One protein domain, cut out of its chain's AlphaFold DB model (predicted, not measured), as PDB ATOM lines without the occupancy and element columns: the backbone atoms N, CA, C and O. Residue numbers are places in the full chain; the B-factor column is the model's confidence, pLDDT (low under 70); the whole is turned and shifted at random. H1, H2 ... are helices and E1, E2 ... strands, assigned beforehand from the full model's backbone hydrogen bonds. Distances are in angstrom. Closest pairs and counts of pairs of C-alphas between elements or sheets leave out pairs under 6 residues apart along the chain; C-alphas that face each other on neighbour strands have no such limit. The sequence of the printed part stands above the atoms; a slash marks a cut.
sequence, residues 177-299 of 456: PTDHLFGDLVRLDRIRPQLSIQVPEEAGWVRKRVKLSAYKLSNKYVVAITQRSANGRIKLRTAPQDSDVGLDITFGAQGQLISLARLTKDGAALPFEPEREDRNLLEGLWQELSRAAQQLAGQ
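This is residues 177 to 299 of the 456 residues of an uncharacterized protein of Deltaproteobacteria bacterium (UniProt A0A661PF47). A four-stranded sheet, E3 E4 E5 E6, has the long helix H2 packed across one face, and a two-stranded hairpin, E1 and E2, reaches away to one end of the longest axis. The short helix H1 sits near the beginning of E3, and no named helix covers the other face of the sheet. The 123 printed residues hold two named helices and six named strands in the order H1 E1 E2 E3 E4 E5 E6 H2, a mixed class; both sheets, E3 E4 E5 E6 and E1 E2, are antiparallel. The whole is compact, with a radius of gyration of the C-alphas of 15.1 A, yet elongated, spanning 55 by 33 by 24 A.

H1, residues 188 to 191, is not on the four-stranded sheet, but only just, with 4 pairs of C-alphas within 10 A. E1, residues 196 to 203, and E2, residues 209 to 216, form an antiparallel hairpin at 149 degrees, with N 199 and O 213 2.9 A apart. E1 bends by 52 degrees at residue 200. E3, residues 221 to 228, E4, residues 231 to 237, E5, residues 246 to 251, and E6, residues 258 to 264, form a meander, each strand the antiparallel neighbour of the one before. Within hydrogen-bond range are N 226 and O 233 at 2.9 A for E3 and E4, N 234 and O 249 at 2.8 A for E4 and E5, and N 248 and O 261 at 2.9 A for E5 and E6. H2, residues 276 to 296, is on this sheet at a height of 8.9 A, making two layers, helix on one face of a sheet. It runs across the strands, at 78 degrees to E3 on the local plane. The closest C-alphas of E3 and H2, those of Gln 227 and Ser 290, are 6.4 A apart; those of E1 and H2, Ile 197 and Asp 278, are 5.4 A apart. E2 and H2 are apart. In H2, 16 of 17 O i to N i+4 pairs are within hydrogen-bond range; H1 is too short for such a pair.

H1 begins at C-alpha 188, (-41.504, -42.941, 16.292). E1 is 19.5 A long, E2 21.1 A, E3 21.0 A, E4 20.3 A, E5 16.6 A and E6 19.7 A. H2 is 30.7 A long, from C-alpha 276 at (-40.690, -63.127, 18.050) to C-alpha 296 at (-40.795, -40.737, -2.943).

The C-alphas farthest apart, those of Val 206 and Gln 299, are 55.7 A apart. The printed part has no cut. The link from E6 to H2, 11 residues, is long. The mean pLDDT of the printed part is 94.4, and residues 255 to 256 are under 70.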
ATOM      1  N   PRO A 177     -42.487 -33.826  -0.653       98.25
ATOM      2  CA  PRO A 177     -43.617 -32.931  -0.426       98.25
ATOM      3  C   PRO A 177     -43.722 -32.517   1.047       98.25
ATOM      4  O   PRO A 177     -43.442 -33.309   1.947       98.25
ATOM      5  N   THR A 178     -44.159 -31.287   1.311       97.12
ATOM      6  CA  THR A 178     -44.264 -30.754   2.682       97.12
ATOM      7  C   THR A 178     -45.308 -31.477   3.533       97.12
ATOM      8  O   THR A 178     -45.193 -31.499   4.752       97.12
ATOM      9  N   ASP A 179     -46.312 -32.092   2.907       97.44
ATOM     10  CA  ASP A 179     -47.334 -32.929   3.544       97.44
ATOM     11  C   ASP A 179     -46.926 -34.410   3.658       97.44
ATOM     12  O   ASP A 179     -47.682 -35.234   4.180       97.44
ATOM     13  N   HIS A 180     -45.727 -34.769   3.189       98.25
ATOM     14  CA  HIS A 180     -45.202 -36.125   3.268       98.25
ATOM     15  C   HIS A 180     -44.712 -36.470   4.683       98.25
ATOM     16  O   HIS A 180     -44.311 -35.597   5.449       98.25
ATOM     17  N   LEU A 181     -44.637 -37.767   5.022       97.94
ATOM     18  CA  LEU A 181     -44.127 -38.226   6.326       97.94
ATOM     19  C   LEU A 181     -42.731 -37.662   6.645       97.94
ATOM     20  O   LEU A 181     -42.464 -37.317   7.789       97.94
ATOM     21  N   PHE A 182     -41.865 -37.578   5.632       98.56
ATOM     22  CA  PHE A 182     -40.505 -37.030   5.739       98.56
ATOM     23  C   PHE A 182     -40.423 -35.521   5.459       98.56
ATOM     24  O   PHE A 182     -39.323 -34.990   5.380       98.56
ATOM     25  N   GLY A 183     -41.555 -34.828   5.300       97.88
ATOM     26  CA  GLY A 183     -41.585 -33.362   5.222       97.88
ATOM     27  C   GLY A 183     -41.249 -32.693   6.561       97.88
ATOM     28  O   GLY A 183     -40.793 -31.556   6.582       97.88
ATOM     29  N   ASP A 184     -41.405 -33.429   7.667       97.69
ATOM     30  CA  ASP A 184     -41.110 -33.009   9.039       97.69
ATOM     31  C   ASP A 184     -40.235 -34.040   9.767       97.69
ATOM     32  O   ASP A 184     -40.186 -35.214   9.401       97.69
ATOM     33  N   LEU A 185     -39.630 -33.640  10.894       97.94
ATOM     34  CA  LEU A 185     -38.918 -34.547  11.804       97.94
ATOM     35  C   LEU A 185     -39.783 -35.745  12.243       97.94
ATOM     36  O   LEU A 185     -40.783 -35.605  12.963       97.94
ATOM     37  N   VAL A 186     -39.333 -36.955  11.896       98.31
ATOM     38  CA  VAL A 186     -40.065 -38.194  12.172       98.31
ATOM     39  C   VAL A 186     -39.683 -38.765  13.534       98.31
ATOM     40  O   VAL A 186     -38.636 -39.395  13.715       98.31
ATOM     41  N   ARG A 187     -40.579 -38.590  14.511       98.12
ATOM     42  CA  ARG A 187     -40.529 -39.270  15.816       98.12
ATOM     43  C   ARG A 187     -41.353 -40.548  15.785       98.12
ATOM     44  O   ARG A 187     -42.507 -40.516  15.365       98.12
ATOM     45  N   LEU A 188     -40.813 -41.646  16.316       98.00
ATOM     46  CA  LEU A 188     -41.504 -42.941  16.292       98.00
ATOM     47  C   LEU A 188     -42.844 -42.944  17.035       98.00
ATOM     48  O   LEU A 188     -43.758 -43.633  16.602       98.00
ATOM     49  N   ASP A 189     -42.996 -42.138  18.086       97.75
ATOM     50  CA  ASP A 189     -44.272 -41.980  18.799       97.75
ATOM     51  C   ASP A 189     -45.421 -41.486  17.901       97.75
ATOM     52  O   ASP A 189     -46.573 -41.816  18.157       97.75
ATOM     53  N   ARG A 190     -45.117 -40.736  16.828       97.31
ATOM     54  CA  ARG A 190     -46.127 -40.262  15.864       97.31
ATOM     55  C   ARG A 190     -46.628 -41.368  14.938       97.31
ATOM     56  O   ARG A 190     -47.750 -41.283  14.458       97.31
ATOM     57  N   ILE A 191     -45.794 -42.372  14.676       97.06
ATOM     58  CA  ILE A 191     -46.116 -43.488  13.778       97.06
ATOM     59  C   ILE A 191     -46.743 -44.625  14.589       97.06
ATOM     60  O   ILE A 191     -47.830 -45.104  14.281       97.06
ATOM     61  N   ARG A 192     -46.064 -45.033  15.667       96.81
ATOM     62  CA  ARG A 192     -46.484 -46.110  16.567       96.81
ATOM     63  C   ARG A 192     -46.266 -45.692  18.023       96.81
ATOM     64  O   ARG A 192     -45.168 -45.883  18.565       96.81
ATOM     65  N   PRO A 193     -47.306 -45.142  18.677       96.31
ATOM     66  CA  PRO A 193     -47.246 -44.790  20.086       96.31
ATOM     67  C   PRO A 193     -46.850 -45.995  20.938       96.31
ATOM     68  O   PRO A 193     -47.266 -47.122  20.679       96.31
ATOM     69  N   GLN A 194     -46.057 -45.751  21.981       95.12
ATOM     70  CA  GLN A 194     -45.676 -46.773  22.971       95.12
ATOM     71  C   GLN A 194     -44.874 -47.970  22.417       95.12
ATOM     72  O   GLN A 194     -44.745 -48.983  23.098       95.12
ATOM     73  N   LEU A 195     -44.258 -47.851  21.234       97.50
ATOM     74  CA  LEU A 195     -43.376 -48.898  20.710       97.50
ATOM     75  C   LEU A 195     -42.183 -49.149  21.654       97.50
ATOM     76  O   LEU A 195     -41.401 -48.234  21.945       97.50
ATOM     77  N   SER A 196     -42.036 -50.391  22.105       97.75
ATOM     78  CA  SER A 196     -40.925 -50.875  22.929       97.75
ATOM     79  C   SER A 196     -40.562 -52.298  22.529       97.75
ATOM     80  O   SER A 196     -41.437 -53.022  22.063       97.75
ATOM     81  N   ILE A 197     -39.297 -52.666  22.713       97.94
ATOM     82  CA  ILE A 197     -38.758 -53.994  22.396       97.94
ATOM     83  C   ILE A 197     -37.868 -54.498  23.536       97.94
ATOM     84  O   ILE A 197     -37.395 -53.692  24.336       97.94
ATOM     85  N   GLN A 198     -37.589 -55.793  23.612       97.94
ATOM     86  CA  GLN A 198     -36.603 -56.368  24.522       97.94
ATOM     87  C   GLN A 198     -35.201 -56.316  23.903       97.94
ATOM     88  O   GLN A 198     -34.968 -56.756  22.778       97.94
ATOM     89  N   VAL A 199     -34.240 -55.773  24.649       96.56
ATOM     90  CA  VAL A 199     -32.838 -55.656  24.223       96.56
ATOM     91  C   VAL A 199     -31.940 -56.345  25.254       96.56
ATOM     92  O   VAL A 199     -32.136 -56.135  26.455       96.56
ATOM     93  N   PRO A 200     -30.954 -57.157  24.832       94.94
ATOM     94  CA  PRO A 200     -29.988 -57.751  25.745       94.94
ATOM     95  C   PRO A 200     -29.079 -56.672  26.341       94.94
ATOM     96  O   PRO A 200     -28.403 -55.930  25.627       94.94
ATOM     97  N   GLU A 201     -29.032 -56.607  27.668       92.81
ATOM     98  CA  GLU A 201     -28.118 -55.750  28.417       92.81
ATOM     99  C   GLU A 201     -27.139 -56.610  29.220       92.81
ATOM    100  O   GLU A 201     -27.537 -57.548  29.921       92.81
ATOM    101  N   GLU A 202     -25.842 -56.301  29.129       87.88
ATOM    102  CA  GLU A 202     -24.848 -56.884  30.030       87.88
ATOM    103  C   GLU A 202     -25.059 -56.298  31.431       87.88
ATOM    104  O   GLU A 202     -24.757 -55.133  31.687       87.88
ATOM    105  N   ALA A 203     -25.586 -57.106  32.351       81.38
ATOM    106  CA  ALA A 203     -25.766 -56.731  33.746       81.38
ATOM    107  C   ALA A 203     -24.815 -57.531  34.651       81.38
ATOM    108  O   ALA A 203     -24.674 -58.750  34.519       81.38
ATOM    109  N   GLY A 204     -24.213 -56.842  35.626       73.62
ATOM    110  CA  GLY A 204     -23.426 -57.438  36.712       73.62
ATOM    111  C   GLY A 204     -21.912 -57.237  36.583       73.62
ATOM    112  O   GLY A 204     -21.286 -57.720  35.646       73.62
ATOM    113  N   TRP A 205     -21.309 -56.588  37.586       72.81
ATOM    114  CA  TRP A 205     -19.860 -56.338  37.652       72.81
ATOM    115  C   TRP A 205     -19.042 -57.624  37.908       72.81
ATOM    116  O   TRP A 205     -17.913 -57.746  37.451       72.81
ATOM    117  N   VAL A 206     -19.614 -58.626  38.591       79.56
ATOM    118  CA  VAL A 206     -18.873 -59.839  39.015       79.56
ATOM    119  C   VAL A 206     -19.089 -61.041  38.081       79.56
ATOM    120  O   VAL A 206     -18.228 -61.911  37.972       79.56
ATOM    121  N   ARG A 207     -20.231 -61.111  37.388       79.81
ATOM    122  CA  ARG A 207     -20.530 -62.125  36.363       79.81
ATOM    123  C   ARG A 207     -21.386 -61.467  35.290       79.81
ATOM    124  O   ARG A 207     -22.517 -61.101  35.598       79.81
ATOM    125  N   LYS A 208     -20.867 -61.351  34.064       84.00
ATOM    126  CA  LYS A 208     -21.630 -60.858  32.909       84.00
ATOM    127  C   LYS A 208     -22.833 -61.775  32.678       84.00
ATOM    128  O   LYS A 208     -22.687 -62.871  32.142       84.00
ATOM    129  N   ARG A 209     -24.014 -61.364  33.140       87.62
ATOM    130  CA  ARG A 209     -25.285 -62.013  32.811       87.62
ATOM    131  C   ARG A 209     -25.999 -61.136  31.795       87.62
ATOM    132  O   ARG A 209     -26.171 -59.944  32.026       87.62
ATOM    133  N   VAL A 210     -26.419 -61.732  30.686       91.12
ATOM    134  CA  VAL A 210     -27.265 -61.054  29.704       91.12
ATOM    135  C   VAL A 210     -28.685 -61.039  30.259       91.12
ATOM    136  O   VAL A 210     -29.280 -62.098  30.462       91.12
ATOM    137  N   LYS A 211     -29.206 -59.850  30.564       93.62
ATOM    138  CA  LYS A 211     -30.594 -59.650  30.988       93.62
ATOM    139  C   LYS A 211     -31.334 -58.915  29.877       93.62
ATOM    140  O   LYS A 211     -30.869 -57.876  29.425       93.62
ATOM    141  N   LEU A 212     -32.480 -59.443  29.458       94.81
ATOM    142  CA  LEU A 212     -33.377 -58.731  28.551       94.81
ATOM    143  C   LEU A 212     -34.058 -57.585  29.305       94.81
ATOM    144  O   LEU A 212     -34.561 -57.768  30.419       94.81
ATOM    145  N   SER A 213     -34.003 -56.397  28.717       95.81
ATOM    146  CA  SER A 213     -34.528 -55.160  29.283       95.81
ATOM    147  C   SER A 213     -35.422 -54.473  28.261       95.81
ATOM    148  O   SER A 213     -35.085 -54.410  27.076       95.81
ATOM    149  N   ALA A 214     -36.551 -53.935  28.725       96.88
ATOM    150  CA  ALA A 214     -37.477 -53.209  27.871       96.88
ATOM    151  C   ALA A 214     -36.842 -51.887  27.410       96.88
ATOM    152  O   ALA A 214     -36.559 -50.990  28.206       96.88
ATOM    153  N   TYR A 215     -36.654 -51.748  26.104       97.12
ATOM    154  CA  TYR A 215     -36.077 -50.588  25.447       97.12
ATOM    155  C   TYR A 215     -37.160 -49.813  24.695       97.12
ATOM    156  O   TYR A 215     -37.737 -50.282  23.710       97.12
ATOM    157  N   LYS A 216     -37.450 -48.596  25.161       97.44
ATOM    158  CA  LYS A 216     -38.481 -47.736  24.568       97.44
ATOM    159  C   LYS A 216     -37.977 -47.096  23.272       97.44
ATOM    160  O   LYS A 216     -36.994 -46.355  23.284       97.44
ATOM    161  N   LEU A 217     -38.683 -47.345  22.169       97.88
ATOM    162  CA  LEU A 217     -38.389 -46.775  20.850       97.88
ATOM    163  C   LEU A 217     -39.207 -45.520  20.546       97.88
ATOM    164  O   LEU A 217     -38.790 -44.707  19.730       97.88
ATOM    165  N   SER A 218     -40.333 -45.309  21.226       95.88
ATOM    166  CA  SER A 218     -41.263 -44.207  20.928       95.88
ATOM    167  C   SER A 218     -40.591 -42.821  20.979       95.88
ATOM    168  O   SER A 218     -40.932 -41.924  20.217       95.88
ATOM    169  N   ASN A 219     -39.578 -42.628  21.830       95.94
ATOM    170  CA  ASN A 219     -38.864 -41.351  21.936       95.94
ATOM    171  C   ASN A 219     -37.725 -41.159  20.919       95.94
ATOM    172  O   ASN A 219     -37.019 -40.158  21.016       95.94
ATOM    173  N   LYS A 220     -37.515 -42.094  19.987       98.00
ATOM    174  CA  LYS A 220     -36.439 -42.012  18.996       98.00
ATOM    175  C   LYS A 220     -36.886 -41.280  17.733       98.00
ATOM    176  O   LYS A 220     -38.065 -41.294  17.370       98.00
ATOM    177  N   TYR A 221     -35.907 -40.685  17.066       98.31
ATOM    178  CA  TYR A 221     -36.033 -40.073  15.749       98.31
ATOM    179  C   TYR A 221     -35.546 -41.046  14.683       98.31
ATOM    180  O   TYR A 221     -34.544 -41.735  14.891       98.31
ATOM    181  N   VAL A 222     -36.232 -41.088  13.547       98.12
ATOM    182  CA  VAL A 222     -35.752 -41.786  12.351       98.12
ATOM    183  C   VAL A 222     -34.741 -40.876  11.661       98.12
ATOM    184  O   VAL A 222     -35.129 -39.850  11.125       98.12
ATOM    185  N   VAL A 223     -33.451 -41.206  11.673       98.38
ATOM    186  CA  VAL A 223     -32.424 -40.345  11.043       98.38
ATOM    187  C   VAL A 223     -32.020 -40.823   9.656       98.38
ATOM    188  O   VAL A 223     -31.490 -40.047   8.872       98.38
ATOM    189  N   ALA A 224     -32.243 -42.099   9.347       98.31
ATOM    190  CA  ALA A 224     -32.055 -42.603   7.997       98.31
ATOM    191  C   ALA A 224     -32.894 -43.854   7.740       98.31
ATOM    192  O   ALA A 224     -33.077 -44.685   8.637       98.31
ATOM    193  N   ILE A 225     -33.328 -44.006   6.496       98.31
ATOM    194  CA  ILE A 225     -33.920 -45.214   5.937       98.31
ATOM    195  C   ILE A 225     -33.200 -45.523   4.630       98.31
ATOM    196  O   ILE A 225     -33.055 -44.653   3.781       98.31
ATOM    197  N   THR A 226     -32.790 -46.773   4.468       98.06
ATOM    198  CA  THR A 226     -32.339 -47.321   3.188       98.06
ATOM    199  C   THR A 226     -33.268 -48.469   2.838       98.06
ATOM    200  O   THR A 226     -33.390 -49.405   3.629       98.06
ATOM    201  N   GLN A 227     -33.908 -48.420   1.676       96.94
ATOM    202  CA  GLN A 227     -34.855 -49.434   1.225       96.94
ATOM    203  C   GLN A 227     -34.470 -49.962  -0.149       96.94
ATOM    204  O   GLN A 227     -34.607 -49.259  -1.144       96.94
ATOM    205  N   ARG A 228     -34.079 -51.237  -0.199       95.62
ATOM    206  CA  ARG A 228     -33.748 -51.965  -1.426       95.62
ATOM    207  C   ARG A 228     -34.683 -53.155  -1.570       95.62
ATOM    208  O   ARG A 228     -34.519 -54.164  -0.881       95.62
ATOM    209  N   SER A 229     -35.656 -53.054  -2.471       89.25
ATOM    210  CA  SER A 229     -36.692 -54.081  -2.644       89.25
ATOM    211  C   SER A 229     -37.386 -54.433  -1.310       89.25
ATOM    212  O   SER A 229     -38.014 -53.571  -0.698       89.25
ATOM    213  N   ALA A 230     -37.277 -55.684  -0.841       87.50
ATOM    214  CA  ALA A 230     -37.847 -56.148   0.428       87.50
ATOM    215  C   ALA A 230     -36.926 -55.927   1.646       87.50
ATOM    216  O   ALA A 230     -37.358 -56.146   2.777       87.50
ATOM    217  N   ASN A 231     -35.682 -55.499   1.420       94.50
ATOM    218  CA  ASN A 231     -34.652 -55.365   2.445       94.50
ATOM    219  C   ASN A 231     -34.464 -53.900   2.794       94.50
ATOM    220  O   ASN A 231     -34.753 -52.999   2.000       94.50
ATOM    221  N   GLY A 232     -33.856 -53.655   3.944       96.00
ATOM    222  CA  GLY A 232     -33.422 -52.310   4.240       96.00
ATOM    223  C   GLY A 232     -32.847 -52.122   5.618       96.00
ATOM    224  O   GLY A 232     -32.563 -53.067   6.352       96.00
ATOM    225  N   ARG A 233     -32.647 -50.857   5.954       97.50
ATOM    226  CA  ARG A 233     -32.090 -50.436   7.228       97.50
ATOM    227  C   ARG A 233     -32.820 -49.202   7.716       97.50
ATOM    228  O   ARG A 233     -33.016 -48.263   6.952       97.50
ATOM    229  N   ILE A 234     -33.154 -49.188   9.000       97.94
ATOM    230  CA  ILE A 234     -33.605 -47.996   9.714       97.94
ATOM    231  C   ILE A 234     -32.514 -47.620  10.712       97.94
ATOM    232  O   ILE A 234     -32.046 -48.463  11.480       97.94
ATOM    233  N   LYS A 235     -32.125 -46.347  10.732       98.12
ATOM    234  CA  LYS A 235     -31.288 -45.774  11.787       98.12
ATOM    235  C   LYS A 235     -32.157 -44.916  12.694       98.12
ATOM    236  O   LYS A 235     -32.781 -43.957  12.242       98.12
ATOM    237  N   LEU A 236     -32.182 -45.256  13.977       98.12
ATOM    238  CA  LEU A 236     -32.932 -44.551  15.013       98.12
ATOM    239  C   LEU A 236     -31.973 -43.882  15.990       98.12
ATOM    240  O   LEU A 236     -31.022 -44.531  16.426       98.12
ATOM    241  N   ARG A 237     -32.222 -42.631  16.384       98.12
ATOM    242  CA  ARG A 237     -31.368 -41.885  17.330       98.12
ATOM    243  C   ARG A 237     -32.152 -41.216  18.449       98.12
ATOM    244  O   ARG A 237     -33.362 -41.022  18.353       98.12
ATOM    245  N   THR A 238     -31.461 -40.906  19.548       97.38
ATOM    246  CA  THR A 238     -32.059 -40.193  20.694       97.38
ATOM    247  C   THR A 238     -32.332 -38.718  20.437       97.38
ATOM    248  O   THR A 238     -33.281 -38.179  21.000       97.38
ATOM    249  N   ALA A 239     -31.528 -38.088  19.589       97.12
ATOM    250  CA  ALA A 239     -31.709 -36.722  19.123       97.12
ATOM    251  C   ALA A 239     -31.588 -36.707  17.588       97.12
ATOM    252  O   ALA A 239     -30.986 -37.632  17.034       97.12
ATOM    253  N   PRO A 240     -32.186 -35.717  16.904       96.12
ATOM    254  CA  PRO A 240     -32.142 -35.634  15.446       96.12
ATOM    255  C   PRO A 240     -30.723 -35.388  14.910       96.12
ATOM    256  O   PRO A 240     -30.367 -35.969  13.892       96.12
ATOM    257  N   GLN A 241     -29.903 -34.616  15.630       93.44
ATOM    258  CA  GLN A 241     -28.517 -34.292  15.266       93.44
ATOM    259  C   GLN A 241     -27.515 -34.819  16.293       93.44
ATOM    260  O   GLN A 241     -27.872 -35.012  17.461       93.44
ATOM    261  N   ASP A 242     -26.276 -35.044  15.836       86.62
ATOM    262  CA  ASP A 242     -25.071 -35.331  16.638       86.62
ATOM    263  C   ASP A 242     -25.250 -36.406  17.714       86.62
ATOM    264  O   ASP A 242     -24.653 -36.391  18.794       86.62
ATOM    265  N   SER A 243     -26.133 -37.359  17.433       91.06
ATOM    266  CA  SER A 243     -26.463 -38.425  18.353       91.06
ATOM    267  C   SER A 243     -25.855 -39.720  17.854       91.06
ATOM    268  O   SER A 243     -26.375 -40.356  16.940       91.06
ATOM    269  N   ASP A 244     -24.796 -40.157  18.524       92.69
ATOM    270  CA  ASP A 244     -24.223 -41.492  18.320       92.69
ATOM    271  C   ASP A 244     -24.983 -42.574  19.099       92.69
ATOM    272  O   ASP A 244     -24.710 -43.763  18.973       92.69
ATOM    273  N   VAL A 245     -25.975 -42.182  19.907       96.56
ATOM    274  CA  VAL A 245     -26.757 -43.100  20.740       96.56
ATOM    275  C   VAL A 245     -28.077 -43.441  20.061       96.56
ATOM    276  O   VAL A 245     -28.894 -42.573  19.736       96.56
ATOM    277  N   GLY A 246     -28.337 -44.735  19.894       96.81
ATOM    278  CA  GLY A 246     -29.521 -45.178  19.180       96.81
ATOM    279  C   GLY A 246     -29.570 -46.664  18.876       96.81
ATOM    280  O   GLY A 246     -29.023 -47.494  19.602       96.81
ATOM    281  N   LEU A 247     -30.282 -46.985  17.804       97.88
ATOM    282  CA  LEU A 247     -30.508 -48.344  17.349       97.88
ATOM    283  C   LEU A 247     -30.485 -48.370  15.823       97.88
ATOM    284  O   LEU A 247     -31.204 -47.607  15.180       97.88
ATOM    285  N   ASP A 248     -29.682 -49.257  15.257       97.88
ATOM    286  CA  ASP A 248     -29.717 -49.570  13.836       97.88
ATOM    287  C   ASP A 248     -30.431 -50.908  13.650       97.88
ATOM    288  O   ASP A 248     -30.067 -51.907  14.271       97.88
ATOM    289  N   ILE A 249     -31.456 -50.919  12.804       97.31
ATOM    290  CA  ILE A 249     -32.295 -52.088  12.537       97.31
ATOM    291  C   ILE A 249     -32.102 -52.462  11.077       97.31
ATOM    292  O   ILE A 249     -32.318 -51.627  10.202       97.31
ATOM    293  N   THR A 250     -31.683 -53.694  10.815       97.19
ATOM    294  CA  THR A 250     -31.484 -54.224   9.461       97.19
ATOM    295  C   THR A 250     -32.515 -55.310   9.190       97.19
ATOM    296  O   THR A 250     -32.677 -56.217  10.005       97.19
ATOM    297  N   PHE A 251     -33.190 -55.209   8.049       96.00
ATOM    298  CA  PHE A 251     -34.206 -56.135   7.564       96.00
ATOM    299  C   PHE A 251     -33.650 -56.875   6.346       96.00
ATOM    300  O   PHE A 251     -33.268 -56.237   5.360       96.00
ATOM    301  N   GLY A 252     -33.569 -58.204   6.416       94.19
ATOM    302  CA  GLY A 252     -33.214 -59.040   5.270       94.19
ATOM    303  C   GLY A 252     -34.413 -59.412   4.390       94.19
ATOM    304  O   GLY A 252     -35.547 -58.985   4.618       94.19
ATOM    305  N   ALA A 253     -34.148 -60.210   3.355       89.19
ATOM    306  CA  ALA A 253     -35.139 -60.565   2.338       89.19
ATOM    307  C   ALA A 253     -36.129 -61.608   2.829       89.19
ATOM    308  O   ALA A 253     -35.737 -62.569   3.480       89.19
ATOM    309  N   GLN A 254     -37.401 -61.464   2.440       72.12
ATOM    310  CA  GLN A 254     -38.388 -62.554   2.472       72.12
ATOM    311  C   GLN A 254     -38.451 -63.297   3.826       72.12
ATOM    312  O   GLN A 254     -38.448 -64.525   3.878       72.12
ATOM    313  N   GLY A 255     -38.485 -62.554   4.938       63.75
ATOM    314  CA  GLY A 255     -38.571 -63.131   6.287       63.75
ATOM    315  C   GLY A 255     -37.241 -63.631   6.867       63.75
ATOM    316  O   GLY A 255     -37.229 -64.201   7.960       63.75
ATOM    317  N   GLN A 256     -36.114 -63.411   6.181       67.75
ATOM    318  CA  GLN A 256     -34.788 -63.690   6.719       67.75
ATOM    319  C   GLN A 256     -34.273 -62.511   7.542       67.75
ATOM    320  O   GLN A 256     -33.981 -61.448   7.010       67.75
ATOM    321  N   LEU A 257     -34.135 -62.779   8.841       83.19
ATOM    322  CA  LEU A 257     -33.427 -62.025   9.875       83.19
ATOM    323  C   LEU A 257     -33.737 -60.523   9.984       83.19
ATOM    324  O   LEU A 257     -33.345 -59.701   9.156       83.19
ATOM    325  N   ILE A 258     -34.315 -60.154  11.127       93.75
ATOM    326  CA  ILE A 258     -34.164 -58.800  11.656       93.75
ATOM    327  C   ILE A 258     -32.946 -58.822  12.570       93.75
ATOM    328  O   ILE A 258     -32.882 -59.638  13.488       93.75
ATOM    329  N   SER A 259     -31.996 -57.928  12.323       96.25
ATOM    330  CA  SER A 259     -30.800 -57.764  13.147       96.25
ATOM    331  C   SER A 259     -30.759 -56.354  13.719       96.25
ATOM    332  O   SER A 259     -30.883 -55.372  12.983       96.25
ATOM    333  N   LEU A 260     -30.562 -56.251  15.030       97.19
ATOM    334  CA  LEU A 260     -30.510 -54.996  15.768       97.19
ATOM    335  C   LEU A 260     -29.093 -54.755  16.270       97.19
ATOM    336  O   LEU A 260     -28.515 -55.620  16.915       97.19
ATOM    337  N   ALA A 261     -28.556 -53.561  16.038       97.00
ATOM    338  CA  ALA A 261     -27.295 -53.113  16.618       97.00
ATOM    339  C   ALA A 261     -27.545 -51.869  17.474       97.00
ATOM    340  O   ALA A 261     -27.965 -50.821  16.974       97.00
ATOM    341  N   ARG A 262     -27.309 -51.980  18.786       96.56
ATOM    342  CA  ARG A 262     -27.436 -50.847  19.709       96.56
ATOM    343  C   ARG A 262     -26.200 -49.965  19.611       96.56
ATOM    344  O   ARG A 262     -25.083 -50.463  19.705       96.56
ATOM    345  N   LEU A 263     -26.407 -48.662  19.492       96.94
ATOM    346  CA  LEU A 263     -25.334 -47.677  19.489       96.94
ATOM    347  C   LEU A 263     -25.317 -46.935  20.821       96.94
ATOM    348  O   LEU A 263     -26.353 -46.476  21.313       96.94
ATOM    349  N   THR A 264     -24.135 -46.858  21.417       94.94
ATOM    350  CA  THR A 264     -23.866 -46.191  22.693       94.94
ATOM    351  C   THR A 264     -22.702 -45.218  22.515       94.94
ATOM    352  O   THR A 264     -22.048 -45.225  21.476       94.94
ATOM    353  N   LYS A 265     -22.410 -44.398  23.531       94.75
ATOM    354  CA  LYS A 265     -21.246 -43.496  23.496       94.75
ATOM    355  C   LYS A 265     -19.915 -44.248  23.357       94.75
ATOM    356  O   LYS A 265     -18.979 -43.704  22.788       94.75
ATOM    357  N   ASP A 266     -19.863 -45.496  23.821       94.12
ATOM    358  CA  ASP A 266     -18.674 -46.354  23.762       94.12
ATOM    359  C   ASP A 266     -18.566 -47.138  22.436       94.12
ATOM    360  O   ASP A 266     -17.677 -47.971  22.271       94.12
ATOM    361  N   GLY A 267     -19.481 -46.896  21.488       93.50
ATOM    362  CA  GLY A 267     -19.534 -47.553  20.184       93.50
ATOM    363  C   GLY A 267     -20.749 -48.466  19.985       93.50
ATOM    364  O   GLY A 267     -21.726 -48.447  20.747       93.50
ATOM    365  N   ALA A 268     -20.696 -49.249  18.904       94.19
ATOM    366  CA  ALA A 268     -21.741 -50.193  18.520       94.19
ATOM    367  C   ALA A 268     -21.608 -51.519  19.285       94.19
ATOM    368  O   ALA A 268     -20.559 -52.161  19.258       94.19
ATOM    369  N   ALA A 269     -22.688 -51.951  19.935       93.25
ATOM    370  CA  ALA A 269     -22.793 -53.292  20.497       93.25
ATOM    371  C   ALA A 269     -22.894 -54.350  19.384       93.25
ATOM    372  O   ALA A 269     -23.283 -54.045  18.253       93.25
ATOM    373  N   LEU A 270     -22.583 -55.607  19.723       93.94
ATOM    374  CA  LEU A 270     -22.749 -56.730  18.799       93.94
ATOM    375  C   LEU A 270     -24.213 -56.835  18.332       93.94
ATOM    376  O   LEU A 270     -25.119 -56.701  19.162       93.94
ATOM    377  N   PRO A 271     -24.456 -57.079  17.030       96.75
ATOM    378  CA  PRO A 271     -25.806 -57.272  16.532       96.75
ATOM    379  C   PRO A 271     -26.497 -58.474  17.186       96.75
ATOM    380  O   PRO A 271     -25.860 -59.497  17.441       96.75
ATOM    381  N   PHE A 272     -27.800 -58.364  17.436       96.00
ATOM    382  CA  PHE A 272     -28.626 -59.432  18.001       96.00
ATOM    383  C   PHE A 272     -29.965 -59.548  17.264       96.00
ATOM    384  O   PHE A 272     -30.445 -58.587  16.658       96.00
ATOM    385  N   GLU A 273     -30.578 -60.728  17.325       96.88
ATOM    386  CA  GLU A 273     -31.923 -60.951  16.793       96.88
ATOM    387  C   GLU A 273     -32.988 -60.613  17.846       96.88
ATOM    388  O   GLU A 273     -32.831 -60.992  19.010       96.88
ATOM    389  N   PRO A 274     -34.080 -59.926  17.467       96.75
ATOM    390  CA  PRO A 274     -35.162 -59.616  18.386       96.75
ATOM    391  C   PRO A 274     -36.004 -60.865  18.670       96.75
ATOM    392  O   PRO A 274     -36.085 -61.785  17.842       96.75
ATOM    393  N   GLU A 275     -36.697 -60.867  19.810       96.06
ATOM    394  CA  GLU A 275     -37.690 -61.895  20.114       96.06
ATOM    395  C   GLU A 275     -38.852 -61.868  19.108       96.06
ATOM    396  O   GLU A 275     -39.077 -60.894  18.387       96.06
ATOM    397  N   ARG A 276     -39.615 -62.965  19.040       94.75
ATOM    398  CA  ARG A 276     -40.690 -63.127  18.050       94.75
ATOM    399  C   ARG A 276     -41.764 -62.035  18.145       94.75
ATOM    400  O   ARG A 276     -42.292 -61.626  17.116       94.75
ATOM    401  N   GLU A 277     -42.096 -61.587  19.351       95.62
ATOM    402  CA  GLU A 277     -43.100 -60.536  19.564       95.62
ATOM    403  C   GLU A 277     -42.603 -59.183  19.044       95.62
ATOM    404  O   GLU A 277     -43.284 -58.534  18.248       95.62
ATOM    405  N   ASP A 278     -41.369 -58.819  19.395       96.81
ATOM    406  CA  ASP A 278     -40.706 -57.602  18.922       96.81
ATOM    407  C   ASP A 278     -40.519 -57.598  17.405       96.81
ATOM    408  O   ASP A 278     -40.669 -56.561  16.760       96.81
ATOM    409  N   ARG A 279     -40.238 -58.765  16.815       95.69
ATOM    410  CA  ARG A 279     -40.096 -58.933  15.367       95.69
ATOM    411  C   ARG A 279     -41.333 -58.427  14.629       95.69
ATOM    412  O   ARG A 279     -41.199 -57.589  13.744       95.69
ATOM    413  N   ASN A 280     -42.528 -58.842  15.050       94.38
ATOM    414  CA  ASN A 280     -43.782 -58.410  14.424       94.38
ATOM    415  C   ASN A 280     -43.993 -56.888  14.546       94.38
ATOM    416  O   ASN A 280     -44.491 -56.238  13.624       94.38
ATOM    417  N   LEU A 281     -43.610 -56.304  15.687       95.94
ATOM    418  CA  LEU A 281     -43.707 -54.861  15.909       95.94
ATOM    419  C   LEU A 281     -42.769 -54.085  14.975       95.94
ATOM    420  O   LEU A 281     -43.185 -53.084  14.383       95.94
ATOM    421  N   LEU A 282     -41.531 -54.563  14.827       96.50
ATOM    422  CA  LEU A 282     -40.514 -53.977  13.955       96.50
ATOM    423  C   LEU A 282     -40.844 -54.157  12.469       96.50
ATOM    424  O   LEU A 282     -40.612 -53.234  11.694       96.50
ATOM    425  N   GLU A 283     -41.426 -55.288  12.070       95.19
ATOM    426  CA  GLU A 283     -41.906 -55.513  10.699       95.19
ATOM    427  C   GLU A 283     -43.021 -54.541  10.330       95.19
ATOM    428  O   GLU A 283     -42.996 -53.956   9.250       95.19
ATOM    429  N   GLY A 284     -43.979 -54.315  11.232       95.00
ATOM    430  CA  GLY A 284     -45.032 -53.335  10.990       95.00
ATOM    431  C   GLY A 284     -44.491 -51.904  10.883       95.00
ATOM    432  O   GLY A 284     -44.925 -51.157  10.009       95.00
ATOM    433  N   LEU A 285     -43.504 -51.542  11.714       96.56
ATOM    434  CA  LEU A 285     -42.806 -50.257  11.593       96.56
ATOM    435  C   LEU A 285     -42.078 -50.138  10.243       96.56
ATOM    436  O   LEU A 285     -42.167 -49.102   9.586       96.56
ATOM    437  N   TRP A 286     -41.369 -51.191   9.826       96.12
ATOM    438  CA  TRP A 286     -40.681 -51.232   8.538       96.12
ATOM    439  C   TRP A 286     -41.647 -51.039   7.380       96.12
ATOM    440  O   TRP A 286     -41.403 -50.177   6.552       96.12
ATOM    441  N   GLN A 287     -42.764 -51.767   7.356       95.44
ATOM    442  CA  GLN A 287     -43.762 -51.666   6.290       95.44
ATOM    443  C   GLN A 287     -44.342 -50.254   6.144       95.44
ATOM    444  O   GLN A 287     -44.599 -49.811   5.026       95.44
ATOM    445  N   GLU A 288     -44.572 -49.550   7.254       97.00
ATOM    446  CA  GLU A 288     -45.068 -48.170   7.238       97.00
ATOM    447  C   GLU A 288     -44.009 -47.204   6.692       97.00
ATOM    448  O   GLU A 288     -44.286 -46.445   5.760       97.00
ATOM    449  N   LEU A 289     -42.779 -47.278   7.211       97.38
ATOM    450  CA  LEU A 289     -41.674 -46.414   6.792       97.38
ATOM    451  C   LEU A 289     -41.212 -46.687   5.356       97.38
ATOM    452  O   LEU A 289     -40.961 -45.748   4.606       97.38
ATOM    453  N   SER A 290     -41.128 -47.954   4.951       96.62
ATOM    454  CA  SER A 290     -40.736 -48.360   3.601       96.62
ATOM    455  C   SER A 290     -41.815 -48.002   2.582       96.62
ATOM    456  O   SER A 290     -41.523 -47.626   1.454       96.62
ATOM    457  N   ARG A 291     -43.098 -48.054   2.956       96.75
ATOM    458  CA  ARG A 291     -44.163 -47.556   2.077       96.75
ATOM    459  C   ARG A 291     -44.021 -46.054   1.843       96.75
ATOM    460  O   ARG A 291     -44.124 -45.632   0.695       96.75
ATOM    461  N   ALA A 292     -43.763 -45.278   2.895       97.81
ATOM    462  CA  ALA A 292     -43.535 -43.839   2.777       97.81
ATOM    463  C   ALA A 292     -42.276 -43.526   1.948       97.81
ATOM    464  O   ALA A 292     -42.313 -42.675   1.069       97.81
ATOM    465  N   ALA A 293     -41.168 -44.242   2.158       97.81
ATOM    466  CA  ALA A 293     -39.958 -44.043   1.358       97.81
ATOM    467  C   ALA A 293     -40.185 -44.418  -0.120       97.81
ATOM    468  O   ALA A 293     -39.809 -43.662  -1.011       97.81
ATOM    469  N   GLN A 294     -40.893 -45.516  -0.401       97.06
ATOM    470  CA  GLN A 294     -41.216 -45.923  -1.772       97.06
ATOM    471  C   GLN A 294     -42.100 -44.910  -2.515       97.06
ATOM    472  O   GLN A 294     -41.984 -44.788  -3.733       97.06
ATOM    473  N   GLN A 295     -42.973 -44.176  -1.815       97.25
ATOM    474  CA  GLN A 295     -43.785 -43.113  -2.427       97.25
ATOM    475  C   GLN A 295     -42.919 -41.990  -3.016       97.25
ATOM    476  O   GLN A 295     -43.291 -41.418  -4.042       97.25
ATOM    477  N   LEU A 296     -41.743 -41.731  -2.435       98.12
ATOM    478  CA  LEU A 296     -40.795 -40.737  -2.943       98.12
ATOM    479  C   LEU A 296     -40.102 -41.177  -4.239       98.12
ATOM    480  O   LEU A 296     -39.700 -40.321  -5.015       98.12
ATOM    481  N   ALA A 297     -40.002 -42.478  -4.537       97.00
ATOM    482  CA  ALA A 297     -39.318 -42.966  -5.744       97.00
ATOM    483  C   ALA A 297     -39.948 -42.461  -7.062       97.00
ATOM    484  O   ALA A 297     -39.290 -42.437  -8.106       97.00
ATOM    485  N   GLY A 298     -41.226 -42.061  -7.017       96.00
ATOM    486  CA  GLY A 298     -41.933 -41.422  -8.131       96.00
ATOM    487  C   GLY A 298     -41.729 -39.905  -8.234       96.00
ATOM    488  O   GLY A 298     -42.096 -39.326  -9.249       96.00
ATOM    489  N   GLN A 299     -41.144 -39.262  -7.220       98.00
ATOM    490  CA  GLN A 299     -40.926 -37.811  -7.137       98.00
ATOM    491  C   GLN A 299     -39.507 -37.443  -7.592       98.00
ATOM    492  O   GLN A 299     -38.743 -36.819  -6.864       98.00
TER     493      GLN A 299